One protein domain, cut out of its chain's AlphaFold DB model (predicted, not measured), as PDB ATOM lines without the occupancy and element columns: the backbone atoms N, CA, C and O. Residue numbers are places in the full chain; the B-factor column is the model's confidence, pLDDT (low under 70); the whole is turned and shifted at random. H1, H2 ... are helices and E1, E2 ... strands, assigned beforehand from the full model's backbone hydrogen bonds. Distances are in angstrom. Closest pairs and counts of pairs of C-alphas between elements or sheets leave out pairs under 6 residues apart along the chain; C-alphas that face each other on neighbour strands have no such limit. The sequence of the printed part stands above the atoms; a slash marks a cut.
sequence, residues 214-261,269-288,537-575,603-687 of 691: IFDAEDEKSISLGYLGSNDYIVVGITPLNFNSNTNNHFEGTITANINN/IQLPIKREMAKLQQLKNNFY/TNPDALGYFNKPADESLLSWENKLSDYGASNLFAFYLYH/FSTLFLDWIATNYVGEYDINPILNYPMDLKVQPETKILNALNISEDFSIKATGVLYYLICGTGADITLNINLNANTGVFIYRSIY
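Overview. This is residues 214 to 261, 269 to 288, 537 to 575 and 603 to 687 of the 691 residues of an uncharacterized protein of Anoxybacter fermentans (UniProt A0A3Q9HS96). Two four-stranded sheets lie face to face as a sandwich with nearly aligned strands, and H3 covers the outer face of the sheet E4 E6 E2 E8, slantwise over E2 and E8. H2 crosses H3 nearly at a right angle, farther from the sheets, while H1 meets that same sheet near the end of E6 and the start of E2. The 192 printed residues hold, along the chain, E1 E2 E3 H1 H2 H3 E4 E5 E6 E7 E8, a mixed class of helices and strands. One sheet, E1 E7 E3 E5, is antiparallel; the other, E4 E6 E2 E8, is mixed. The whole is compact, with a radius of gyration of the C-alphas of 16.3 A and spans of 47 by 42 by 35 A.

Along the chain. In the first sheet, E1 is residues 221 to 228, starting at C-alpha 221 (33.002, 3.894, -8.385); E7 is 666 to 674, 25.4 A; E3 is 250 to 259, 28.8 A; E5 is 646 to 652. In the second, E4 is 637 to 640, E6 is 657 to 662, E2 is 233 to 240, 23.3 A, and E8 is 678 to 684, ending at C-alpha 684 (48.824, -6.049, -4.551). H1 is 270 to 284, 21.2 A; H2 is 560 to 575, 22.7 A; H3 is 603 to 616, 19.5 A.

Arrangement. E7 is antiparallel to E1, with N 223 and O 670 2.8 A apart, and to E3, with N 256 and O 671 2.9 A apart. E3 and E5 are antiparallel, with N 253 and O 649 2.9 A apart. In the other sheet, E4 and E6 are parallel, N 638 and O 658 2.8 A apart; E6 and E2 are antiparallel, N 236 and O 659 2.8 A apart; E2 and E8 are antiparallel, N 237 and O 681 3.0 A apart. Both sheets are strongly twisted; their facing parts are 8.7 A centre to centre, with best planes 21 degrees apart. H3 is on the sheet E4 E6 E2 E8 at a height of 8.8 A; its closest C-alphas to E8 are Leu 608 and Phe 681, 6.4 A. H2 and H3 are close but not clearly touching, C-alphas 569 and 610 at 7.1 A, about perpendicular at 76 degrees. Every O i to N i+4 pair is within hydrogen-bond range in H2 and H3, and 10 of 11 in H1.

Size, cuts and confidence. The printed part has three cuts: across the first C-alpha 261 and C-alpha 269 are 14.9 A apart, across the second C-alpha 288 and C-alpha 537 are 15.6 A apart, and across the third C-alpha 575 and C-alpha 603 are 15.8 A apart. The link from H3 to E4 is long, 20 residues. Mean pLDDT of the printed part is 82.2; residues 269 to 288 and 617 to 626 are among those under 70.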
ATOM      1  N   ILE A 214      38.122   1.095 -15.202       94.38
ATOM      2  CA  ILE A 214      37.754   2.316 -15.917       94.38
ATOM      3  C   ILE A 214      36.265   2.542 -15.667       94.38
ATOM      4  O   ILE A 214      35.453   1.662 -15.947       94.38
ATOM      5  N   PHE A 215      35.934   3.715 -15.136       96.38
ATOM      6  CA  PHE A 215      34.574   4.150 -14.826       96.38
ATOM      7  C   PHE A 215      34.207   5.380 -15.657       96.38
ATOM      8  O   PHE A 215      35.035   6.282 -15.816       96.38
ATOM      9  N   ASP A 216      32.958   5.472 -16.106       95.69
ATOM     10  CA  ASP A 216      32.391   6.712 -16.638       95.69
ATOM     11  C   ASP A 216      32.092   7.716 -15.502       95.69
ATOM     12  O   ASP A 216      32.016   7.373 -14.316       95.69
ATOM     13  N   ALA A 217      31.924   8.996 -15.848       93.38
ATOM     14  CA  ALA A 217      31.694  10.067 -14.872       93.38
ATOM     15  C   ALA A 217      30.509   9.802 -13.924       93.38
ATOM     16  O   ALA A 217      30.631  10.042 -12.723       93.38
ATOM     17  N   GLU A 218      29.418   9.221 -14.429       93.19
ATOM     18  CA  GLU A 218      28.178   8.953 -13.681       93.19
ATOM     19  C   GLU A 218      28.192   7.625 -12.883       93.19
ATOM     20  O   GLU A 218      27.254   7.358 -12.132       93.19
ATOM     21  N   ASP A 219      29.223   6.780 -13.025       94.50
ATOM     22  CA  ASP A 219      29.269   5.459 -12.376       94.50
ATOM     23  C   ASP A 219      29.459   5.528 -10.851       94.50
ATOM     24  O   ASP A 219      30.200   6.375 -10.334       94.50
ATOM     25  N   GLU A 220      28.884   4.549 -10.139       94.12
ATOM     26  CA  GLU A 220      29.178   4.256  -8.730       94.12
ATOM     27  C   GLU A 220      30.544   3.554  -8.614       94.12
ATOM     28  O   GLU A 220      30.667   2.336  -8.754       94.12
ATOM     29  N   LYS A 221      31.597   4.341  -8.367       96.19
ATOM     30  CA  LYS A 221      33.002   3.894  -8.385       96.19
ATOM     31  C   LYS A 221      33.374   3.195  -7.072       96.19
ATOM     32  O   LYS A 221      34.095   3.742  -6.233       96.19
ATOM     33  N   SER A 222      32.821   1.999  -6.873       94.62
ATOM     34  CA  SER A 222      33.033   1.154  -5.692       94.62
ATOM     35  C   SER A 222      33.818  -0.111  -6.054       94.62
ATOM     36  O   SER A 222      33.419  -0.864  -6.941       94.62
ATOM     37  N   ILE A 223      34.939  -0.358  -5.370       93.75
ATOM     38  CA  ILE A 223      35.831  -1.500  -5.619       93.75
ATOM     39  C   ILE A 223      36.025  -2.294  -4.328       93.75
ATOM     40  O   ILE A 223      36.438  -1.759  -3.297       93.75
ATOM     41  N   SER A 224      35.771  -3.603  -4.373       89.56
ATOM     42  CA  SER A 224      36.074  -4.486  -3.245       89.56
ATOM     43  C   SER A 224      37.559  -4.842  -3.234       89.56
ATOM     44  O   SER A 224      38.022  -5.627  -4.058       89.56
ATOM     45  N   LEU A 225      38.303  -4.312  -2.263       85.75
ATOM     46  CA  LEU A 225      39.680  -4.740  -2.011       85.75
ATOM     47  C   LEU A 225      39.716  -6.116  -1.320       85.75
ATOM     48  O   LEU A 225      40.757  -6.766  -1.318       85.75
ATOM     49  N   GLY A 226      38.590  -6.582  -0.771       83.88
ATOM     50  CA  GLY A 226      38.504  -7.832  -0.016       83.88
ATOM     51  C   GLY A 226      39.284  -7.773   1.300       83.88
ATOM     52  O   GLY A 226      39.635  -6.694   1.784       83.88
ATOM     53  N   TYR A 227      39.521  -8.940   1.897       81.62
ATOM     54  CA  TYR A 227      40.226  -9.061   3.169       81.62
ATOM     55  C   TYR A 227      41.690  -8.616   3.063       81.62
ATOM     56  O   TYR A 227      42.455  -9.160   2.266       81.62
ATOM     57  N   LEU A 228      42.086  -7.683   3.933       77.50
ATOM     58  CA  LEU A 228      43.473  -7.261   4.119       77.50
ATOM     59  C   LEU A 228      43.864  -7.391   5.592       77.50
ATOM     60  O   LEU A 228      43.290  -6.730   6.466       77.50
ATOM     61  N   GLY A 229      44.850  -8.242   5.874       75.19
ATOM     62  CA  GLY A 229      45.427  -8.449   7.197       75.19
ATOM     63  C   GLY A 229      46.189  -7.221   7.694       75.19
ATOM     64  O   GLY A 229      46.623  -6.378   6.920       75.19
ATOM     65  N   SER A 230      46.370  -7.100   9.010       72.12
ATOM     66  CA  SER A 230      46.886  -5.874   9.652       72.12
ATOM     67  C   SER A 230      48.348  -5.505   9.335       72.12
ATOM     68  O   SER A 230      48.820  -4.476   9.816       72.12
ATOM     69  N   ASN A 231      49.060  -6.337   8.567       70.31
ATOM     70  CA  ASN A 231      50.414  -6.081   8.065       70.31
ATOM     71  C   ASN A 231      50.448  -5.829   6.545       70.31
ATOM     72  O   ASN A 231      51.483  -5.402   6.034       70.31
ATOM     73  N   ASP A 232      49.351  -6.105   5.837       75.00
ATOM     74  CA  ASP A 232      49.277  -6.057   4.377       75.00
ATOM     75  C   ASP A 232      49.085  -4.611   3.895       75.00
ATOM     76  O   ASP A 232      48.583  -3.752   4.630       75.00
ATOM     77  N   TYR A 233      49.421  -4.339   2.635       79.06
ATOM     78  CA  TYR A 233      49.019  -3.106   1.967       79.06
ATOM     79  C   TYR A 233      48.707  -3.324   0.485       79.06
ATOM     80  O   TYR A 233      49.221  -4.244  -0.150       79.06
ATOM     81  N   ILE A 234      47.872  -2.443  -0.064       85.19
ATOM     82  CA  ILE A 234      47.633  -2.306  -1.505       85.19
ATOM     83  C   ILE A 234      48.105  -0.919  -1.937       85.19
ATOM     84  O   ILE A 234      47.884   0.056  -1.219       85.19
ATOM     85  N   VAL A 235      48.716  -0.830  -3.118       87.81
ATOM     86  CA  VAL A 235      48.911   0.441  -3.825       87.81
ATOM     87  C   VAL A 235      47.717   0.655  -4.750       87.81
ATOM     88  O   VAL A 235      47.384  -0.230  -5.538       87.81
ATOM     89  N   VAL A 236      47.076   1.816  -4.659       92.75
ATOM     90  CA  VAL A 236      45.985   2.231  -5.547       92.75
ATOM     91  C   VAL A 236      46.376   3.537  -6.223       92.75
ATOM     92  O   VAL A 236      46.629   4.519  -5.528       92.75
ATOM     93  N   GLY A 237      46.412   3.570  -7.551       95.50
ATOM     94  CA  GLY A 237      46.499   4.822  -8.305       95.50
ATOM     95  C   GLY A 237      45.120   5.252  -8.786       95.50
ATOM     96  O   GLY A 237      44.369   4.418  -9.282       95.50
ATOM     97  N   ILE A 238      44.791   6.538  -8.655       97.50
ATOM     98  CA  ILE A 238      43.553   7.141  -9.176       97.50
ATOM     99  C   ILE A 238      43.919   8.296 -10.105       97.50
ATOM    100  O   ILE A 238      44.766   9.121  -9.755       97.50
ATOM    101  N   THR A 239      43.255   8.376 -11.259       97.56
ATOM    102  CA  THR A 239      43.454   9.441 -12.250       97.56
ATOM    103  C   THR A 239      42.160   9.770 -13.014       97.56
ATOM    104  O   THR A 239      41.401   8.852 -13.346       97.56
ATOM    105  N   PRO A 240      41.858  11.047 -13.319       96.69
ATOM    106  CA  PRO A 240      40.899  11.392 -14.360       96.69
ATOM    107  C   PRO A 240      41.429  10.972 -15.736       96.69
ATOM    108  O   PRO A 240      42.606  11.122 -16.043       96.69
ATOM    109  N   LEU A 241      40.541  10.492 -16.601       95.44
ATOM    110  CA  LEU A 241      40.852  10.084 -17.974       95.44
ATOM    111  C   LEU A 241      40.453  11.189 -18.970       95.44
ATOM    112  O   LEU A 241      39.761  10.935 -19.956       95.44
ATOM    113  N   ASN A 242      40.829  12.443 -18.685       93.94
ATOM    114  CA  ASN A 242      40.521  13.593 -19.541       93.94
ATOM    115  C   ASN A 242      41.712  13.927 -20.453       93.94
ATOM    116  O   ASN A 242      42.529  14.797 -20.155       93.94
ATOM    117  N   PHE A 243      41.780  13.256 -21.603       93.62
ATOM    118  CA  PHE A 243      42.915  13.349 -22.523       93.62
ATOM    119  C   PHE A 243      42.887  14.553 -23.486       93.62
ATOM    120  O   PHE A 243      43.353  14.462 -24.618       93.62
ATOM    121  N   ASN A 244      42.339  15.696 -23.057       89.00
ATOM    122  CA  ASN A 244      42.353  16.934 -23.839       89.00
ATOM    123  C   ASN A 244      43.519  17.841 -23.408       89.00
ATOM    124  O   ASN A 244      43.450  18.498 -22.364       89.00
ATOM    125  N   SER A 245      44.549  17.926 -24.257       85.31
ATOM    126  CA  SER A 245      45.753  18.755 -24.073       85.31
ATOM    127  C   SER A 245      45.475  20.248 -23.866       85.31
ATOM    128  O   SER A 245      46.278  20.951 -23.263       85.31
ATOM    129  N   ASN A 246      44.303  20.742 -24.273       81.94
ATOM    130  CA  ASN A 246      43.890  22.134 -24.082       81.94
ATOM    131  C   ASN A 246      43.227  22.388 -22.710       81.94
ATOM    132  O   ASN A 246      42.689  23.474 -22.489       81.94
ATOM    133  N   THR A 247      43.183  21.399 -21.801       77.75
ATOM    134  CA  THR A 247      42.490  21.523 -20.504       77.75
ATOM    135  C   THR A 247      43.385  21.248 -19.296       77.75
ATOM    136  O   THR A 247      43.627  20.108 -18.911       77.75
ATOM    137  N   ASN A 248      43.755  22.327 -18.608       78.88
ATOM    138  CA  ASN A 248      44.461  22.321 -17.323       78.88
ATOM    139  C   ASN A 248      43.493  22.287 -16.113       78.88
ATOM    140  O   ASN A 248      43.723  22.893 -15.064       78.88
ATOM    141  N   ASN A 249      42.330  21.652 -16.281       84.88
ATOM    142  CA  ASN A 249      41.293  21.644 -15.251       84.88
ATOM    143  C   ASN A 249      41.695  20.735 -14.087       84.88
ATOM    144  O   ASN A 249      42.174  19.619 -14.299       84.88
ATOM    145  N   HIS A 250      41.437  21.213 -12.873       91.44
ATOM    146  CA  HIS A 250      41.475  20.404 -11.662       91.44
ATOM    147  C   HIS A 250      40.080  19.828 -11.387       91.44
ATOM    148  O   HIS A 250      39.062  20.471 -11.659       91.44
ATOM    149  N   PHE A 251      40.048  18.611 -10.860       94.44
ATOM    150  CA  PHE A 251      38.853  17.861 -10.513       94.44
ATOM    151  C   PHE A 251      38.869  17.600  -9.008       94.44
ATOM    152  O   PHE A 251      39.784  16.961  -8.492       94.44
ATOM    153  N   GLU A 252      37.850  18.094  -8.308       96.88
ATOM    154  CA  GLU A 252      37.671  17.841  -6.877       96.88
ATOM    155  C   GLU A 252      36.968  16.493  -6.663       96.88
ATOM    156  O   GLU A 252      36.020  16.155  -7.380       96.88
ATOM    157  N   GLY A 253      37.396  15.742  -5.650       96.44
ATOM    158  CA  GLY A 253      36.805  14.455  -5.303       96.44
ATOM    159  C   GLY A 253      37.095  14.002  -3.874       96.44
ATOM    160  O   GLY A 253      37.817  14.656  -3.126       96.44
ATOM    161  N   THR A 254      36.523  12.858  -3.502       97.31
ATOM    162  CA  THR A 254      36.720  12.218  -2.192       97.31
ATOM    163  C   THR A 254      36.995  10.729  -2.385       97.31
ATOM    164  O   THR A 254      36.290  10.055  -3.136       97.31
ATOM    165  N   ILE A 255      37.980  10.189  -1.670       95.88
ATOM    166  CA  ILE A 255      38.244   8.747  -1.559       95.88
ATOM    167  C   ILE A 255      37.817   8.259  -0.169       95.88
ATOM    168  O   ILE A 255      38.059   8.950   0.820       95.88
ATOM    169  N   THR A 256      37.206   7.072  -0.068       94.75
ATOM    170  CA  THR A 256      36.843   6.430   1.211       94.75
ATOM    171  C   THR A 256      37.125   4.924   1.195       94.75
ATOM    172  O   THR A 256      36.525   4.171   0.428       94.75
ATOM    173  N   ALA A 257      37.989   4.458   2.098       91.00
ATOM    174  CA  ALA A 257      38.262   3.049   2.370       91.00
ATOM    175  C   ALA A 257      37.348   2.536   3.503       91.00
ATOM    176  O   ALA A 257      37.685   2.608   4.686       91.00
ATOM    177  N   ASN A 258      36.167   2.027   3.150       88.06
ATOM    178  CA  ASN A 258      35.195   1.508   4.114       88.06
ATOM    179  C   ASN A 258      35.634   0.137   4.660       88.06
ATOM    180  O   ASN A 258      35.858  -0.793   3.888       88.06
ATOM    181  N   ILE A 259      35.732   0.005   5.988       84.06
ATOM    182  CA  ILE A 259      36.222  -1.201   6.683       84.06
ATOM    183  C   ILE A 259      35.046  -1.972   7.297       84.06
ATOM    184  O   ILE A 259      34.334  -1.455   8.159       84.06
ATOM    185  N   ASN A 260      34.873  -3.241   6.924       72.62
ATOM    186  CA  ASN A 260      33.719  -4.055   7.320       72.62
ATOM    187  C   ASN A 260      33.859  -4.753   8.696       72.62
ATOM    188  O   ASN A 260      33.423  -5.893   8.865       72.62
ATOM    189  N   ASN A 261      34.438  -4.100   9.715       63.81
ATOM    190  CA  ASN A 261      34.491  -4.659  11.079       63.81
ATOM    191  C   ASN A 261      34.519  -3.589  12.194       63.81
ATOM    192  O   ASN A 261      34.873  -2.438  11.967       63.81
ATOM    193  N   ILE A 269      48.830  -0.982  13.367       51.59
ATOM    194  CA  ILE A 269      48.706  -0.230  12.104       51.59
ATOM    195  C   ILE A 269      49.952   0.626  11.778       51.59
ATOM    196  O   ILE A 269      50.190   0.990  10.631       51.59
ATOM    197  N   GLN A 270      50.794   0.945  12.768       50.78
ATOM    198  CA  GLN A 270      51.949   1.837  12.576       50.78
ATOM    199  C   GLN A 270      53.216   1.163  12.019       50.78
ATOM    200  O   GLN A 270      54.180   1.874  11.721       50.78
ATOM    201  N   LEU A 271      53.275  -0.171  11.930       50.38
ATOM    202  CA  LEU A 271      54.506  -0.882  11.552       50.38
ATOM    203  C   LEU A 271      54.827  -0.835  10.045       50.38
ATOM    204  O   LEU A 271      55.968  -0.480   9.733       50.38
ATOM    205  N   PRO A 272      53.883  -1.097   9.114       51.75
ATOM    206  CA  PRO A 272      54.142  -0.956   7.677       51.75
ATOM    207  C   PRO A 272      54.495   0.490   7.309       51.75
ATOM    208  O   PRO A 272      55.532   0.741   6.699       51.75
ATOM    209  N   ILE A 273      53.699   1.449   7.804       54.62
ATOM    210  CA  ILE A 273      53.865   2.895   7.580       54.62
ATOM    211  C   ILE A 273      55.294   3.350   7.913       54.62
ATOM    212  O   ILE A 273      55.951   3.988   7.095       54.62
ATOM    213  N   LYS A 274      55.816   2.992   9.095       54.03
ATOM    214  CA  LYS A 274      57.164   3.410   9.522       54.03
ATOM    215  C   LYS A 274      58.295   2.747   8.740       54.03
ATOM    216  O   LYS A 274      59.372   3.330   8.680       54.03
ATOM    217  N   ARG A 275      58.087   1.553   8.175       54.22
ATOM    218  CA  ARG A 275      59.090   0.880   7.336       54.22
ATOM    219  C   ARG A 275      59.133   1.496   5.942       54.22
ATOM    220  O   ARG A 275      60.193   1.950   5.522       54.22
ATOM    221  N   GLU A 276      57.991   1.580   5.266       57.22
ATOM    222  CA  GLU A 276      57.963   2.013   3.866       57.22
ATOM    223  C   GLU A 276      58.217   3.523   3.727       57.22
ATOM    224  O   GLU A 276      58.992   3.931   2.866       57.22
ATOM    225  N   MET A 277      57.717   4.366   4.648       57.03
ATOM    226  CA  MET A 277      58.104   5.786   4.669       57.03
ATOM    227  C   MET A 277      59.600   5.985   4.960       57.03
ATOM    228  O   MET A 277      60.206   6.890   4.393       57.03
ATOM    229  N   ALA A 278      60.223   5.140   5.793       55.19
ATOM    230  CA  ALA A 278      61.667   5.211   6.028       55.19
ATOM    231  C   ALA A 278      62.473   4.788   4.789       55.19
ATOM    232  O   ALA A 278      63.455   5.448   4.462       55.19
ATOM    233  N   LYS A 279      62.034   3.749   4.064       57.44
ATOM    234  CA  LYS A 279      62.628   3.321   2.786       57.44
ATOM    235  C   LYS A 279      62.528   4.430   1.734       57.44
ATOM    236  O   LYS A 279      63.549   4.832   1.182       57.44
ATOM    237  N   LEU A 280      61.333   4.990   1.528       56.38
ATOM    238  CA  LEU A 280      61.082   6.111   0.613       56.38
ATOM    239  C   LEU A 280      61.940   7.340   0.954       56.38
ATOM    240  O   LEU A 280      62.573   7.921   0.074       56.38
ATOM    241  N   GLN A 281      62.009   7.719   2.233       56.62
ATOM    242  CA  GLN A 281      62.779   8.882   2.679       56.62
ATOM    243  C   GLN A 281      64.299   8.644   2.603       56.62
ATOM    244  O   GLN A 281      65.044   9.557   2.249       56.62
ATOM    245  N   GLN A 282      64.773   7.422   2.871       53.47
ATOM    246  CA  GLN A 282      66.180   7.051   2.696       53.47
ATOM    247  C   GLN A 282      66.585   7.025   1.217       53.47
ATOM    248  O   GLN A 282      67.692   7.451   0.895       53.47
ATOM    249  N   LEU A 283      65.712   6.559   0.320       54.78
ATOM    250  CA  LEU A 283      65.956   6.575  -1.123       54.78
ATOM    251  C   LEU A 283      66.024   8.012  -1.656       54.78
ATOM    252  O   LEU A 283      67.045   8.375  -2.240       54.78
ATOM    253  N   LYS A 284      65.022   8.857  -1.362       56.88
ATOM    254  CA  LYS A 284      65.021  10.282  -1.749       56.88
ATOM    255  C   LYS A 284      66.322  10.992  -1.334       56.88
ATOM    256  O   LYS A 284      66.970  11.617  -2.164       56.88
ATOM    257  N   ASN A 285      66.770  10.809  -0.089       54.25
ATOM    258  CA  ASN A 285      67.974  11.464   0.444       54.25
ATOM    259  C   ASN A 285      69.310  11.076  -0.231       54.25
ATOM    260  O   ASN A 285      70.306  11.758   0.003       54.25
ATOM    261  N   ASN A 286      69.370   9.999  -1.025       50.59
ATOM    262  CA  ASN A 286      70.622   9.479  -1.591       50.59
ATOM    263  C   ASN A 286      70.876   9.859  -3.064       50.59
ATOM    264  O   ASN A 286      71.969   9.584  -3.557       50.59
ATOM    265  N   PHE A 287      69.904  10.450  -3.772       52.22
ATOM    266  CA  PHE A 287      69.955  10.603  -5.239       52.22
ATOM    267  C   PHE A 287      69.951  12.048  -5.773       52.22
ATOM    268  O   PHE A 287      69.999  12.243  -6.987       52.22
ATOM    269  N   TYR A 288      69.965  13.064  -4.906       52.09
ATOM    270  CA  TYR A 288      70.016  14.466  -5.338       52.09
ATOM    271  C   TYR A 288      71.385  14.856  -5.922       52.09
ATOM    272  O   TYR A 288      72.391  14.903  -5.212       52.09
ATOM    273  N   THR A 537      60.204  24.466  -2.009       57.53
ATOM    274  CA  THR A 537      60.100  25.930  -1.848       57.53
ATOM    275  C   THR A 537      59.754  26.700  -3.123       57.53
ATOM    276  O   THR A 537      59.235  27.813  -3.025       57.53
ATOM    277  N   ASN A 538      59.971  26.109  -4.301       66.25
ATOM    278  CA  ASN A 538      59.559  26.652  -5.595       66.25
ATOM    279  C   ASN A 538      58.702  25.614  -6.349       66.25
ATOM    280  O   ASN A 538      59.256  24.602  -6.773       66.25
ATOM    281  N   PRO A 539      57.387  25.840  -6.553       66.38
ATOM    282  CA  PRO A 539      56.515  24.902  -7.263       66.38
ATOM    283  C   PRO A 539      56.978  24.542  -8.680       66.38
ATOM    284  O   PRO A 539      56.801  23.402  -9.098       66.38
ATOM    285  N   ASP A 540      57.613  25.475  -9.395       68.19
ATOM    286  CA  ASP A 540      58.034  25.269 -10.788       68.19
ATOM    287  C   ASP A 540      59.386  24.533 -10.903       68.19
ATOM    288  O   ASP A 540      59.806  24.162 -12.002       68.19
ATOM    289  N   ALA A 541      60.063  24.311  -9.766       69.62
ATOM    290  CA  ALA A 541      61.293  23.524  -9.637       69.62
ATOM    291  C   ALA A 541      61.037  22.025  -9.405       69.62
ATOM    292  O   ALA A 541      61.969  21.219  -9.455       69.62
ATOM    293  N   LEU A 542      59.797  21.656  -9.074       79.00
ATOM    294  CA  LEU A 542      59.481  20.324  -8.578       79.00
ATOM    295  C   LEU A 542      59.505  19.297  -9.713       79.00
ATOM    296  O   LEU A 542      59.052  19.555 -10.827       79.00
ATOM    297  N   GLY A 543      60.033  18.112  -9.414       84.94
ATOM    298  CA  GLY A 543      59.996  16.986 -10.341       84.94
ATOM    299  C   GLY A 543      58.630  16.296 -10.340       84.94
ATOM    300  O   GLY A 543      57.935  16.296  -9.321       84.94
ATOM    301  N   TYR A 544      58.262  15.660 -11.457       92.00
ATOM    302  CA  TYR A 544      56.965  14.982 -11.633       92.00
ATOM    303  C   TYR A 544      56.593  14.039 -10.470       92.00
ATOM    304  O   TYR A 544      55.462  14.059  -9.985       92.00
ATOM    305  N   PHE A 545      57.546  13.263  -9.941       89.62
ATOM    306  CA  PHE A 545      57.299  12.324  -8.837       89.62
ATOM    307  C   PHE A 545      57.077  13.011  -7.478       89.62
ATOM    308  O   PHE A 545      56.725  12.335  -6.513       89.62
ATOM    309  N   ASN A 546      57.261  14.329  -7.360       85.50
ATOM    310  CA  ASN A 546      56.950  15.051  -6.126       85.50
ATOM    311  C   ASN A 546      55.473  15.429  -6.015       85.50
ATOM    312  O   ASN A 546      54.932  15.414  -4.918       85.50
ATOM    313  N   LYS A 547      54.829  15.764  -7.137       88.00
ATOM    314  CA  LYS A 547      53.423  16.184  -7.174       88.00
ATOM    315  C   LYS A 547      52.683  15.625  -8.393       88.00
ATOM    316  O   LYS A 547      52.184  16.389  -9.217       88.00
ATOM    317  N   PRO A 548      52.568  14.293  -8.516       93.44
ATOM    318  CA  PRO A 548      51.937  13.666  -9.674       93.44
ATOM    319  C   PRO A 548      50.451  14.035  -9.838       93.44
ATOM    320  O   PRO A 548      49.932  13.949 -10.944       93.44
ATOM    321  N   ALA A 549      49.766  14.470  -8.775       94.19
ATOM    322  CA  ALA A 549      48.374  14.929  -8.825       94.19
ATOM    323  C   ALA A 549      48.216  16.358  -9.385       94.19
ATOM    324  O   ALA A 549      47.207  16.647 -10.034       94.19
ATOM    325  N   ASP A 550      49.224  17.214  -9.176       92.19
ATOM    326  CA  ASP A 550      49.282  18.591  -9.685       92.19
ATOM    327  C   ASP A 550      49.921  18.638 -11.093       92.19
ATOM    328  O   ASP A 550      50.227  19.727 -11.582       92.19
ATOM    329  N   GLU A 551      50.135  17.491 -11.761       93.38
ATOM    330  CA  GLU A 551      50.711  17.423 -13.112       93.38
ATOM    331  C   GLU A 551      49.787  16.782 -14.164       93.38
ATOM    332  O   GLU A 551      48.878  16.031 -13.832       93.38
ATOM    333  N   SER A 552      49.956  17.139 -15.441       94.44
ATOM    334  CA  SER A 552      49.224  16.566 -16.571       94.44
ATOM    335  C   SER A 552      50.192  16.219 -17.698       94.44
ATOM    336  O   SER A 552      50.881  17.091 -18.210       94.44
ATOM    337  N   LEU A 553      50.183  14.964 -18.149       95.50
ATOM    338  CA  LEU A 553      51.012  14.490 -19.262       95.50
ATOM    339  C   LEU A 553      50.741  15.241 -20.581       95.50
ATOM    340  O   LEU A 553      51.596  15.261 -21.457       95.50
ATOM    341  N   LEU A 554      49.546  15.819 -20.749       94.12
ATOM    342  CA  LEU A 554      49.077  16.346 -22.037       94.12
ATOM    343  C   LEU A 554      48.900  17.871 -22.075       94.12
ATOM    344  O   LEU A 554      48.819  18.436 -23.162       94.12
ATOM    345  N   SER A 555      48.789  18.535 -20.920       91.75
ATOM    346  CA  SER A 555      48.475  19.969 -20.819       91.75
ATOM    347  C   SER A 555      49.694  20.739 -20.327       91.75
ATOM    348  O   SER A 555      49.870  20.889 -19.120       91.75
ATOM    349  N   TRP A 556      50.478  21.248 -21.275       91.62
ATOM    350  CA  TRP A 556      51.773  21.881 -21.035       91.62
ATOM    351  C   TRP A 556      51.678  23.177 -20.210       91.62
ATOM    352  O   TRP A 556      51.014  24.128 -20.629       91.62
ATOM    353  N   GLU A 557      52.361  23.243 -19.063       90.00
ATOM    354  CA  GLU A 557      52.365  24.412 -18.163       90.00
ATOM    355  C   GLU A 557      53.706  25.161 -18.056       90.00
ATOM    356  O   GLU A 557      53.771  26.169 -17.349       90.00
ATOM    357  N   ASN A 558      54.753  24.737 -18.773       88.62
ATOM    358  CA  ASN A 558      56.110  25.293 -18.664       88.62
ATOM    359  C   ASN A 558      56.697  25.135 -17.238       88.62
ATOM    360  O   ASN A 558      57.178  26.086 -16.618       88.62
ATOM    361  N   LYS A 559      56.689  23.907 -16.717       88.25
ATOM    362  CA  LYS A 559      57.274  23.468 -15.436       88.25
ATOM    363  C   LYS A 559      58.294  22.360 -15.671       88.25
ATOM    364  O   LYS A 559      58.213  21.650 -16.665       88.25
ATOM    365  N   LEU A 560      59.251  22.159 -14.759       86.81
ATOM    366  CA  LEU A 560      60.224  21.059 -14.909       86.81
ATOM    367  C   LEU A 560      59.556  19.668 -14.900       86.81
ATOM    368  O   LEU A 560      60.052  18.742 -15.546       86.81
ATOM    369  N   SER A 561      58.413  19.543 -14.228       90.50
ATOM    370  CA  SER A 561      57.577  18.347 -14.164       90.50
ATOM    371  C   SER A 561      56.865  17.991 -15.481       90.50
ATOM    372  O   SER A 561      56.731  16.796 -15.744       90.50
ATOM    373  N   ASP A 562      56.524  18.958 -16.352       93.31
ATOM    374  CA  ASP A 562      55.994  18.698 -17.709       93.31
ATOM    375  C   ASP A 562      56.967  17.804 -18.504       93.31
ATOM    376  O   ASP A 562      56.613  16.728 -18.997       93.31
ATOM    377  N   TYR A 563      58.238  18.227 -18.571       93.19
ATOM    378  CA  TYR A 563      59.327  17.487 -19.215       93.19
ATOM    379  C   TYR A 563      59.591  16.161 -18.493       93.19
ATOM    380  O   TYR A 563      59.870  15.155 -19.139       93.19
ATOM    381  N   GLY A 564      59.506  16.134 -17.158       92.31
ATOM    382  CA  GLY A 564      59.680  14.919 -16.358       92.31
ATOM    383  C   GLY A 564      58.683  13.818 -16.719       92.31
ATOM    384  O   GLY A 564      59.088  12.692 -17.009       92.31
ATOM    385  N   ALA A 565      57.393  14.156 -16.753       95.50
ATOM    386  CA  ALA A 565      56.321  13.256 -17.171       95.50
ATOM    387  C   ALA A 565      56.469  12.855 -18.649       95.50
ATOM    388  O   ALA A 565      56.470  11.667 -18.976       95.50
ATOM    389  N   SER A 566      56.664  13.840 -19.528       96.81
ATOM    390  CA  SER A 566      56.705  13.654 -20.983       96.81
ATOM    391  C   SER A 566      57.881  12.798 -21.450       96.81
ATOM    392  O   SER A 566      57.696  11.857 -22.221       96.81
ATOM    393  N   ASN A 567      59.091  13.064 -20.944       94.50
ATOM    394  CA  ASN A 567      60.288  12.284 -21.266       94.50
ATOM    395  C   ASN A 567      60.136  10.827 -20.808       94.50
ATOM    396  O   ASN A 567      60.524   9.907 -21.532       94.50
ATOM    397  N   LEU A 568      59.567  10.611 -19.617       94.00
ATOM    398  CA  LEU A 568      59.392   9.282 -19.036       94.00
ATOM    399  C   LEU A 568      58.289   8.477 -19.750       94.00
ATOM    400  O   LEU A 568      58.464   7.282 -19.987       94.00
ATOM    401  N   PHE A 569      57.193   9.119 -20.166       96.94
ATOM    402  CA  PHE A 569      56.160   8.479 -20.984       96.94
ATOM    403  C   PHE A 569      56.644   8.183 -22.410       96.94
ATOM    404  O   PHE A 569      56.423   7.088 -22.918       96.94
ATOM    405  N   ALA A 570      57.373   9.100 -23.052       97.44
ATOM    406  CA  ALA A 570      57.974   8.846 -24.363       97.44
ATOM    407  C   ALA A 570      58.967   7.670 -24.327       97.44
ATOM    408  O   ALA A 570      58.972   6.833 -25.233       97.44
ATOM    409  N   PHE A 571      59.753   7.553 -23.249       93.94
ATOM    410  CA  PHE A 571      60.564   6.364 -22.999       93.94
ATOM    411  C   PHE A 571      59.715   5.096 -22.871       93.94
ATOM    412  O   PHE A 571      60.036   4.075 -23.475       93.94
ATOM    413  N   TYR A 572      58.629   5.159 -22.103       93.25
ATOM    414  CA  TYR A 572      57.721   4.038 -21.886       93.25
ATOM    415  C   TYR A 572      57.083   3.533 -23.195       93.25
ATOM    416  O   TYR A 572      57.136   2.336 -23.486       93.25
ATOM    417  N   LEU A 573      56.591   4.445 -24.046       93.56
ATOM    418  CA  LEU A 573      56.096   4.130 -25.393       93.56
ATOM    419  C   LEU A 573      57.155   3.392 -26.230       93.56
ATOM    420  O   LEU A 573      56.868   2.351 -26.825       93.56
ATOM    421  N   TYR A 574      58.389   3.903 -26.248       92.06
ATOM    422  CA  TYR A 574      59.503   3.264 -26.946       92.06
ATOM    423  C   TYR A 574      59.872   1.896 -26.347       92.06
ATOM    424  O   TYR A 574      60.191   0.970 -27.093       92.06
ATOM    425  N   HIS A 575      59.804   1.727 -25.023       84.44
ATOM    426  CA  HIS A 575      60.134   0.458 -24.376       84.44
ATOM    427  C   HIS A 575      59.180  -0.672 -24.789       84.44
ATOM    428  O   HIS A 575      59.638  -1.780 -25.075       84.44
ATOM    429  N   PHE A 603      44.347   4.714 -25.145       94.88
ATOM    430  CA  PHE A 603      45.191   5.587 -24.324       94.88
ATOM    431  C   PHE A 603      44.839   5.488 -22.831       94.88
ATOM    432  O   PHE A 603      45.740   5.493 -22.006       94.88
ATOM    433  N   SER A 604      43.567   5.263 -22.479       94.31
ATOM    434  CA  SER A 604      43.130   5.015 -21.097       94.31
ATOM    435  C   SER A 604      43.836   3.839 -20.413       94.31
ATOM    436  O   SER A 604      44.226   3.972 -19.259       94.31
ATOM    437  N   THR A 605      43.989   2.699 -21.099       88.81
ATOM    438  CA  THR A 605      44.652   1.516 -20.516       88.81
ATOM    439  C   THR A 605      46.161   1.706 -20.510       88.81
ATOM    440  O   THR A 605      46.771   1.596 -19.459       88.81
ATOM    441  N   LEU A 606      46.749   2.165 -21.622       91.06
ATOM    442  CA  LEU A 606      48.189   2.443 -21.688       91.06
ATOM    443  C   LEU A 606      48.654   3.494 -20.666       91.06
ATOM    444  O   LEU A 606      49.781   3.442 -20.177       91.06
ATOM    445  N   PHE A 607      47.791   4.460 -20.353       95.69
ATOM    446  CA  PHE A 607      48.040   5.449 -19.318       95.69
ATOM    447  C   PHE A 607      47.954   4.835 -17.913       95.69
ATOM    448  O   PHE A 607      48.819   5.131 -17.092       95.69
ATOM    449  N   LEU A 608      46.986   3.947 -17.645       93.50
ATOM    450  CA  LEU A 608      46.915   3.183 -16.392       93.50
ATOM    451  C   LEU A 608      48.139   2.275 -16.197       93.50
ATOM    452  O   LEU A 608      48.767   2.345 -15.135       93.50
ATOM    453  N   ASP A 609      48.543   1.536 -17.236       87.50
ATOM    454  CA  ASP A 609      49.783   0.763 -17.244       87.50
ATOM    455  C   ASP A 609      50.989   1.672 -16.901       87.50
ATOM    456  O   ASP A 609      51.792   1.360 -16.018       87.50
ATOM    457  N   TRP A 610      51.117   2.840 -17.546       92.75
ATOM    458  CA  TRP A 610      52.233   3.769 -17.316       92.75
ATOM    459  C   TRP A 610      52.283   4.315 -15.886       92.75
ATOM    460  O   TRP A 610      53.348   4.337 -15.262       92.75
ATOM    461  N   ILE A 611      51.151   4.752 -15.329       93.12
ATOM    462  CA  ILE A 611      51.142   5.308 -13.971       93.12
ATOM    463  C   ILE A 611      51.410   4.220 -12.926       93.12
ATOM    464  O   ILE A 611      52.115   4.468 -11.949       93.12
ATOM    465  N   ALA A 612      50.974   2.983 -13.171       88.75
ATOM    466  CA  ALA A 612      51.382   1.841 -12.365       88.75
ATOM    467  C   ALA A 612      52.890   1.550 -12.509       88.75
ATOM    468  O   ALA A 612      53.566   1.380 -11.495       88.75
ATOM    469  N   THR A 613      53.452   1.613 -13.722       86.31
ATOM    470  CA  THR A 613      54.903   1.489 -13.991       86.31
ATOM    471  C   THR A 613      55.723   2.485 -13.162       86.31
ATOM    472  O   THR A 613      56.723   2.112 -12.547       86.31
ATOM    473  N   ASN A 614      55.275   3.746 -13.094       88.38
ATOM    474  CA  ASN A 614      55.930   4.811 -12.325       88.38
ATOM    475  C   ASN A 614      56.055   4.480 -10.834       88.38
ATOM    476  O   ASN A 614      57.044   4.855 -10.210       88.38
ATOM    477  N   TYR A 615      55.074   3.778 -10.263       82.56
ATOM    478  CA  TYR A 615      55.114   3.371  -8.863       82.56
ATOM    479  C   TYR A 615      55.857   2.046  -8.656       82.56
ATOM    480  O   TYR A 615      56.651   1.918  -7.728       82.56
ATOM    481  N   VAL A 616      55.563   1.028  -9.462       75.00
ATOM    482  CA  VAL A 616      55.809  -0.375  -9.093       75.00
ATOM    483  C   VAL A 616      57.297  -0.772  -9.127       75.00
ATOM    484  O   VAL A 616      57.719  -1.539  -8.263       75.00
ATOM    485  N   GLY A 617      58.093  -0.195 -10.037       61.59
ATOM    486  CA  GLY A 617      59.561  -0.059  -9.944       61.59
ATOM    487  C   GLY A 617      60.402  -1.321  -9.660       61.59
ATOM    488  O   GLY A 617      60.665  -1.645  -8.506       61.59
ATOM    489  N   GLU A 618      60.908  -1.973 -10.715       52.34
ATOM    490  CA  GLU A 618      61.917  -3.065 -10.740       52.34
ATOM    491  C   GLU A 618      61.614  -4.364  -9.948       52.34
ATOM    492  O   GLU A 618      62.280  -5.377 -10.167       52.34
ATOM    493  N   TYR A 619      60.580  -4.412  -9.097       47.00
ATOM    494  CA  TYR A 619      60.220  -5.617  -8.326       47.00
ATOM    495  C   TYR A 619      59.018  -6.405  -8.869       47.00
ATOM    496  O   TYR A 619      58.882  -7.590  -8.545       47.00
ATOM    497  N   ASP A 620      58.184  -5.821  -9.737       49.47
ATOM    498  CA  ASP A 620      57.119  -6.562 -10.423       49.47
ATOM    499  C   ASP A 620      57.585  -7.080 -11.785       49.47
ATOM    500  O   ASP A 620      57.656  -6.372 -12.781       49.47
ATOM    501  N   ILE A 621      57.916  -8.366 -11.803       49.00
ATOM    502  CA  ILE A 621      57.254  -9.430 -12.578       49.00
ATOM    503  C   ILE A 621      56.479  -9.115 -13.897       49.00
ATOM    504  O   ILE A 621      56.408 -10.030 -14.722       49.00
ATOM    505  N   ASN A 622      55.937  -7.927 -14.163       54.91
ATOM    506  CA  ASN A 622      55.271  -7.553 -15.416       54.91
ATOM    507  C   ASN A 622      56.141  -6.572 -16.238       54.91
ATOM    508  O   ASN A 622      56.372  -5.459 -15.780       54.91
ATOM    509  N   PRO A 623      56.578  -6.893 -17.476       53.53
ATOM    510  CA  PRO A 623      57.343  -5.950 -18.302       53.53
ATOM    511  C   PRO A 623      56.531  -4.723 -18.737       53.53
ATOM    512  O   PRO A 623      57.120  -3.722 -19.117       53.53
ATOM    513  N   ILE A 624      55.195  -4.803 -18.704       61.62
ATOM    514  CA  ILE A 624      54.322  -3.670 -19.006       61.62
ATOM    515  C   ILE A 624      54.321  -2.680 -17.829       61.62
ATOM    516  O   ILE A 624      54.121  -1.497 -18.050       61.62
ATOM    517  N   LEU A 625      54.632  -3.130 -16.606       68.81
ATOM    518  CA  LEU A 625      54.743  -2.295 -15.402       68.81
ATOM    519  C   LEU A 625      56.191  -2.076 -14.952       68.81
ATOM    520  O   LEU A 625      56.443  -1.774 -13.785       68.81
ATOM    521  N   ASN A 626      57.155  -2.229 -15.865       68.81
ATOM    522  CA  ASN A 626      58.565  -2.089 -15.538       68.81
ATOM    523  C   ASN A 626      59.323  -1.147 -16.483       68.81
ATOM    524  O   ASN A 626      59.090  -1.107 -17.689       68.81
ATOM    525  N   TYR A 627      60.316  -0.457 -15.922       70.62
ATOM    526  CA  TYR A 627      61.372   0.208 -16.678       70.62
ATOM    527  C   TYR A 627      62.612  -0.702 -16.731       70.62
ATOM    528  O   TYR A 627      62.941  -1.345 -15.736       70.62
ATOM    529  N   PRO A 628      63.389  -0.726 -17.828       67.19
ATOM    530  CA  PRO A 628      64.660  -1.452 -17.901       67.19
ATOM    531  C   PRO A 628      65.800  -0.707 -17.172       67.19
ATOM    532  O   PRO A 628      66.975  -0.915 -17.470       67.19
ATOM    533  N   MET A 629      65.451   0.205 -16.260       71.56
ATOM    534  CA  MET A 629      66.347   0.977 -15.409       71.56
ATOM    535  C   MET A 629      65.638   1.282 -14.083       71.56
ATOM    536  O   MET A 629      64.509   1.774 -14.082       71.56
ATOM    537  N   ASP A 630      66.298   1.017 -12.959       71.19
ATOM    538  CA  ASP A 630      65.777   1.373 -11.639       71.19
ATOM    539  C   ASP A 630      65.772   2.899 -11.444       71.19
ATOM    540  O   ASP A 630      66.834   3.516 -11.315       71.19
ATOM    541  N   LEU A 631      64.575   3.493 -11.383       72.88
ATOM    542  CA  LEU A 631      64.355   4.919 -11.109       72.88
ATOM    543  C   LEU A 631      64.701   5.325  -9.659       72.88
ATOM    544  O   LEU A 631      64.757   6.512  -9.349       72.88
ATOM    545  N   LYS A 632      64.950   4.359  -8.760       67.06
ATOM    546  CA  LYS A 632      65.352   4.491  -7.343       67.06
ATOM    547  C   LYS A 632      64.357   5.172  -6.403       67.06
ATOM    548  O   LYS A 632      64.501   5.035  -5.190       67.06
ATOM    549  N   VAL A 633      63.370   5.901  -6.912       72.00
ATOM    550  CA  VAL A 633      62.414   6.698  -6.134       72.00
ATOM    551  C   VAL A 633      61.014   6.513  -6.716       72.00
ATOM    552  O   VAL A 633      60.843   6.561  -7.929       72.00
ATOM    553  N   GLN A 634      60.016   6.325  -5.848       79.75
ATOM    554  CA  GLN A 634      58.600   6.238  -6.225       79.75
ATOM    555  C   GLN A 634      57.918   7.622  -6.138       79.75
ATOM    556  O   GLN A 634      58.388   8.479  -5.374       79.75
ATOM    557  N   PRO A 635      56.811   7.849  -6.874       87.44
ATOM    558  CA  PRO A 635      55.981   9.047  -6.761       87.44
ATOM    559  C   PRO A 635      55.462   9.324  -5.341       87.44
ATOM    560  O   PRO A 635      55.398   8.431  -4.491       87.44
ATOM    561  N   GLU A 636      55.054  10.569  -5.077       86.75
ATOM    562  CA  GLU A 636      54.405  10.942  -3.817       86.75
ATOM    563  C   GLU A 636      53.221  10.014  -3.515       86.75
ATOM    564  O   GLU A 636      52.340   9.792  -4.345       86.75
ATOM    565  N   THR A 637      53.234   9.451  -2.306       86.12
ATOM    566  CA  THR A 637      52.280   8.440  -1.856       86.12
ATOM    567  C   THR A 637      51.555   8.922  -0.610       86.12
ATOM    568  O   THR A 637      52.180   9.222   0.411       86.12
ATOM    569  N   LYS A 638      50.228   8.938  -0.667       88.31
ATOM    570  CA  LYS A 638      49.342   9.217   0.466       88.31
ATOM    571  C   LYS A 638      48.944   7.916   1.167       88.31
ATOM    572  O   LYS A 638      49.072   6.837   0.595       88.31
ATOM    573  N   ILE A 639      48.471   7.983   2.414       85.62
ATOM    574  CA  ILE A 639      48.185   6.781   3.220       85.62
ATOM    575  C   ILE A 639      46.764   6.825   3.782       85.62
ATOM    576  O   ILE A 639      46.450   7.678   4.616       85.62
ATOM    577  N   LEU A 640      45.946   5.834   3.412       84.31
ATOM    578  CA  LEU A 640      44.671   5.553   4.079       84.31
ATOM    579  C   LEU A 640      44.811   4.339   4.999       84.31
ATOM    580  O   LEU A 640      45.431   3.331   4.664       84.31
ATOM    581  N   ASN A 641      44.237   4.446   6.192       79.88
ATOM    582  CA  ASN A 641      44.279   3.420   7.234       79.88
ATOM    583  C   ASN A 641      43.106   3.627   8.209       79.88
ATOM    584  O   ASN A 641      42.386   4.612   8.111       79.88
ATOM    585  N   ALA A 642      42.918   2.752   9.200       73.31
ATOM    586  CA  ALA A 642      41.756   2.841  10.096       73.31
ATOM    587  C   ALA A 642      41.632   4.131  10.944       73.31
ATOM    588  O   ALA A 642      40.583   4.349  11.548       73.31
ATOM    589  N   LEU A 643      42.677   4.964  11.029       72.06
ATOM    590  CA  LEU A 643      42.628   6.280  11.684       72.06
ATOM    591  C   LEU A 643      42.346   7.423  10.694       72.06
ATOM    592  O   LEU A 643      41.881   8.478  11.115       72.06
ATOM    593  N   ASN A 644      42.608   7.207   9.401       79.19
ATOM    594  CA  ASN A 644      42.303   8.123   8.304       79.19
ATOM    595  C   ASN A 644      41.735   7.325   7.121       79.19
ATOM    596  O   ASN A 644      42.472   6.906   6.229       79.19
ATOM    597  N   ILE A 645      40.430   7.041   7.167       84.19
ATOM    598  CA  ILE A 645      39.750   6.189   6.176       84.19
ATOM    599  C   ILE A 645      39.267   6.954   4.939       84.19
ATOM    600  O   ILE A 645      38.757   6.329   4.015       84.19
ATOM    601  N   SER A 646      39.357   8.284   4.926       91.00
ATOM    602  CA  SER A 646      38.814   9.110   3.850       91.00
ATOM    603  C   SER A 646      39.626  10.386   3.672       91.00
ATOM    604  O   SER A 646      40.130  10.924   4.655       91.00
ATOM    605  N   GLU A 647      39.725  10.876   2.441       93.62
ATOM    606  CA  GLU A 647      40.437  12.110   2.105       93.62
ATOM    607  C   GLU A 647      39.719  12.836   0.959       93.62
ATOM    608  O   GLU A 647      39.301  12.192  -0.005       93.62
ATOM    609  N   ASP A 648      39.588  14.158   1.068       96.19
ATOM    610  CA  ASP A 648      39.181  15.034  -0.034       96.19
ATOM    611  C   ASP A 648      40.424  15.477  -0.817       96.19
ATOM    612  O   ASP A 648      41.454  15.811  -0.222       96.19
ATOM    613  N   PHE A 649      40.343  15.491  -2.145       95.75
ATOM    614  CA  PHE A 649      41.472  15.764  -3.029       95.75
ATOM    615  C   PHE A 649      41.100  16.650  -4.221       95.75
ATOM    616  O   PHE A 649      39.962  16.653  -4.685       95.75
ATOM    617  N   SER A 650      42.115  17.328  -4.756       95.88
ATOM    618  CA  SER A 650      42.110  17.982  -6.066       95.88
ATOM    619  C   SER A 650      43.139  17.279  -6.956       95.88
ATOM    620  O   SER A 650      44.161  16.809  -6.445       95.88
ATOM    621  N   ILE A 651      42.860  17.133  -8.254       95.81
ATOM    622  CA  ILE A 651      43.733  16.423  -9.204       95.81
ATOM    623  C   ILE A 651      43.557  16.946 -10.638       95.81
ATOM    624  O   ILE A 651      42.434  17.204 -11.070       95.81
ATOM    625  N   LYS A 652      44.645  17.112 -11.398       95.25
ATOM    626  CA  LYS A 652      44.598  17.555 -12.805       95.25
ATOM    627  C   LYS A 652      43.971  16.519 -13.752       95.25
ATOM    628  O   LYS A 652      43.901  15.332 -13.452       95.25
ATOM    629  N   ALA A 653      43.609  16.974 -14.954       92.88
ATOM    630  CA  ALA A 653      43.027  16.202 -16.062       92.88
ATOM    631  C   ALA A 653      43.696  14.857 -16.423       92.88
ATOM    632  O   ALA A 653      42.996  13.973 -16.912       92.88
ATOM    633  N   THR A 654      45.004  14.708 -16.188       94.94
ATOM    634  CA  THR A 654      45.731  13.419 -16.234       94.94
ATOM    635  C   THR A 654      46.694  13.275 -15.043       94.94
ATOM    636  O   THR A 654      47.719  12.606 -15.124       94.94
ATOM    637  N   GLY A 655      46.382  13.931 -13.922       95.88
ATOM    638  CA  GLY A 655      47.156  13.811 -12.688       95.88
ATOM    639  C   GLY A 655      46.906  12.472 -12.003       95.88
ATOM    640  O   GLY A 655      45.891  11.817 -12.252       95.88
ATOM    641  N   VAL A 656      47.815  12.065 -11.118       96.75
ATOM    642  CA  VAL A 656      47.748  10.777 -10.413       96.75
ATOM    643  C   VAL A 656      47.881  10.942  -8.906       96.75
ATOM    644  O   VAL A 656      48.857  11.502  -8.410       96.75
ATOM    645  N   LEU A 657      46.930  10.374  -8.167       96.31
ATOM    646  CA  LEU A 657      47.026  10.180  -6.724       96.31
ATOM    647  C   LEU A 657      47.371   8.723  -6.430       96.31
ATOM    648  O   LEU A 657      46.578   7.829  -6.726       96.31
ATOM    649  N   TYR A 658      48.529   8.495  -5.811       93.75
ATOM    650  CA  TYR A 658      48.936   7.181  -5.324       93.75
ATOM    651  C   TYR A 658      48.596   7.049  -3.838       93.75
ATOM    652  O   TYR A 658      49.068   7.826  -3.007       93.75
ATOM    653  N   TYR A 659      47.793   6.046  -3.499       91.44
ATOM    654  CA  TYR A 659      47.376   5.726  -2.140       91.44
ATOM    655  C   TYR A 659      47.909   4.359  -1.713       91.44
ATOM    656  O   TYR A 659      47.605   3.340  -2.331       91.44
ATOM    657  N   LEU A 660      48.640   4.320  -0.601       87.69
ATOM    658  CA  LEU A 660      48.924   3.092   0.133       87.69
ATOM    659  C   LEU A 660      47.765   2.843   1.107       87.69
ATOM    660  O   LEU A 660      47.585   3.568   2.089       87.69
ATOM    661  N   ILE A 661      46.967   1.816   0.822       86.62
ATOM    662  CA  ILE A 661      45.849   1.377   1.659       86.62
ATOM    663  C   ILE A 661      46.373   0.328   2.640       86.62
ATOM    664  O   ILE A 661      46.678  -0.798   2.242       86.62
ATOM    665  N   CYS A 662      46.496   0.682   3.921       81.12
ATOM    666  CA  CYS A 662      46.918  -0.265   4.953       81.12
ATOM    667  C   CYS A 662      45.791  -1.251   5.296       81.12
ATOM    668  O   CYS A 662      44.658  -0.844   5.569       81.12
ATOM    669  N   GLY A 663      46.124  -2.540   5.368       77.44
ATOM    670  CA  GLY A 663      45.228  -3.579   5.860       77.44
ATOM    671  C   GLY A 663      44.886  -3.428   7.345       77.44
ATOM    672  O   GLY A 663      45.575  -2.751   8.113       77.44
ATOM    673  N   THR A 664      43.770  -4.030   7.758       73.62
ATOM    674  CA  THR A 664      43.159  -3.787   9.085       73.62
ATOM    675  C   THR A 664      42.660  -5.048   9.797       73.62
ATOM    676  O   THR A 664      42.114  -4.952  10.896       73.62
ATOM    677  N   GLY A 665      42.857  -6.230   9.203       75.88
ATOM    678  CA  GLY A 665      42.298  -7.497   9.683       75.88
ATOM    679  C   GLY A 665      40.828  -7.694   9.294       75.88
ATOM    680  O   GLY A 665      40.076  -8.340  10.025       75.88
ATOM    681  N   ALA A 666      40.395  -7.087   8.185       79.56
ATOM    682  CA  ALA A 666      39.005  -7.058   7.735       79.56
ATOM    683  C   ALA A 666      38.904  -6.829   6.218       79.56
ATOM    684  O   ALA A 666      39.872  -6.408   5.581       79.56
ATOM    685  N   ASP A 667      37.717  -7.065   5.653       82.81
ATOM    686  CA  ASP A 667      37.393  -6.673   4.281       82.81
ATOM    687  C   ASP A 667      37.304  -5.149   4.136       82.81
ATOM    688  O   ASP A 667      36.617  -4.484   4.922       82.81
ATOM    689  N   ILE A 668      37.960  -4.612   3.105       86.31
ATOM    690  CA  ILE A 668      37.935  -3.187   2.759       86.31
ATOM    691  C   ILE A 668      37.233  -2.987   1.408       86.31
ATOM    692  O   ILE A 668      37.465  -3.723   0.448       86.31
ATOM    693  N   THR A 669      36.382  -1.967   1.318       90.50
ATOM    694  CA  THR A 669      35.738  -1.527   0.072       90.50
ATOM    695  C   THR A 669      36.108  -0.073  -0.195       90.50
ATOM    696  O   THR A 669      35.765   0.819   0.585       90.50
ATOM    697  N   LEU A 670      36.813   0.173  -1.295       94.31
ATOM    698  CA  LEU A 670      37.171   1.512  -1.741       94.31
ATOM    699  C   LEU A 670      35.984   2.149  -2.462       94.31
ATOM    700  O   LEU A 670      35.312   1.490  -3.247       94.31
ATOM    701  N   ASN A 671      35.718   3.422  -2.195       96.50
ATOM    702  CA  ASN A 671      34.672   4.201  -2.846       96.50
ATOM    703  C   ASN A 671      35.276   5.540  -3.273       96.50
ATOM    704  O   ASN A 671      35.969   6.172  -2.473       96.50
ATOM    705  N   ILE A 672      35.046   5.947  -4.521       97.50
ATOM    706  CA  ILE A 672      35.631   7.155  -5.111       97.50
ATOM    707  C   ILE A 672      34.497   8.047  -5.620       97.50
ATOM    708  O   ILE A 672      33.771   7.695  -6.548       97.50
ATOM    709  N   ASN A 673      34.349   9.221  -5.019       97.06
ATOM    710  CA  ASN A 673      33.463  10.268  -5.503       97.06
ATOM    711  C   ASN A 673      34.277  11.227  -6.378       97.06
ATOM    712  O   ASN A 673      34.979  12.086  -5.852       97.06
ATOM    713  N   LEU A 674      34.206  11.056  -7.699       95.94
ATOM    714  CA  LEU A 674      34.885  11.904  -8.678       95.94
ATOM    715  C   LEU A 674      33.984  12.076  -9.907       95.94
ATOM    716  O   LEU A 674      33.560  11.090 -10.516       95.94
ATOM    717  N   ASN A 675      33.687  13.331 -10.258       94.31
ATOM    718  CA  ASN A 675      32.816  13.688 -11.384       94.31
ATOM    719  C   ASN A 675      33.617  13.801 -12.694       94.31
ATOM    720  O   ASN A 675      33.724  14.870 -13.299       94.31
ATOM    721  N   ALA A 676      34.247  12.694 -13.076       94.62
ATOM    722  CA  ALA A 676      34.998  12.529 -14.314       94.62
ATOM    723  C   ALA A 676      35.078  11.043 -14.670       94.62
ATOM    724  O   ALA A 676      35.002  10.182 -13.784       94.62
ATOM    725  N   ASN A 677      35.306  10.731 -15.947       96.62
ATOM    726  CA  ASN A 677      35.766   9.397 -16.318       96.62
ATOM    727  C   ASN A 677      37.060   9.113 -15.548       96.62
ATOM    728  O   ASN A 677      37.978   9.932 -15.557       96.62
ATOM    729  N   THR A 678      37.093   8.005 -14.815       97.81
ATOM    730  CA  THR A 678      38.097   7.738 -13.779       97.81
ATOM    731  C   THR A 678      38.777   6.412 -14.056       97.81
ATOM    732  O   THR A 678      38.114   5.381 -14.159       97.81
ATOM    733  N   GLY A 679      40.102   6.444 -14.140       97.69
ATOM    734  CA  GLY A 679      40.945   5.265 -14.141       97.69
ATOM    735  C   GLY A 679      41.415   4.970 -12.722       97.69
ATOM    736  O   GLY A 679      41.810   5.878 -11.986       97.69
ATOM    737  N   VAL A 680      41.380   3.696 -12.343       96.69
ATOM    738  CA  VAL A 680      41.925   3.202 -11.080       96.69
ATOM    739  C   VAL A 680      42.758   1.962 -11.362       96.69
ATOM    740  O   VAL A 680      42.245   1.006 -11.942       96.69
ATOM    741  N   PHE A 681      44.010   1.948 -10.915       92.62
ATOM    742  CA  PHE A 681      44.791   0.714 -10.843       92.62
ATOM    743  C   PHE A 681      44.923   0.255  -9.393       92.62
ATOM    744  O   PHE A 681      45.020   1.065  -8.471       92.62
ATOM    745  N   ILE A 682      44.963  -1.057  -9.203       89.69
ATOM    746  CA  ILE A 682      45.227  -1.734  -7.937       89.69
ATOM    747  C   ILE A 682      46.443  -2.630  -8.148       89.69
ATOM    748  O   ILE A 682      46.451  -3.467  -9.047       89.69
ATOM    749  N   TYR A 683      47.460  -2.466  -7.304       83.88
ATOM    750  CA  TYR A 683      48.630  -3.335  -7.257       83.88
ATOM    751  C   TYR A 683      48.793  -3.935  -5.858       83.88
ATOM    752  O   TYR A 683      49.025  -3.235  -4.863       83.88
ATOM    753  N   ARG A 684      48.663  -5.263  -5.779       79.56
ATOM    754  CA  ARG A 684      48.824  -6.049  -4.551       79.56
ATOM    755  C   ARG A 684      50.251  -6.584  -4.461       79.56
ATOM    756  O   ARG A 684      50.570  -7.618  -5.043       79.56
ATOM    757  N   SER A 685      51.097  -5.879  -3.713       64.19
ATOM    758  CA  SER A 685      52.466  -6.318  -3.422       64.19
ATOM    759  C   SER A 685      52.468  -7.593  -2.566       64.19
ATOM    760  O   SER A 685      51.672  -7.721  -1.634       64.19
ATOM    761  N   ILE A 686      53.379  -8.533  -2.842       54.22
ATOM    762  CA  ILE A 686      53.593  -9.693  -1.964       54.22
ATOM    763  C   ILE A 686      54.535  -9.277  -0.834       54.22
ATOM    764  O   ILE A 686      55.698  -8.959  -1.082       54.22
ATOM    765  N   TYR A 687      54.088  -9.396   0.415       42.81
ATOM    766  CA  TYR A 687      54.999  -9.335   1.554       42.81
ATOM    767  C   TYR A 687      55.856 -10.612   1.615       42.81
ATOM    768  O   TYR A 687      55.428 -11.646   2.131       42.81
TER     769      TYR A 687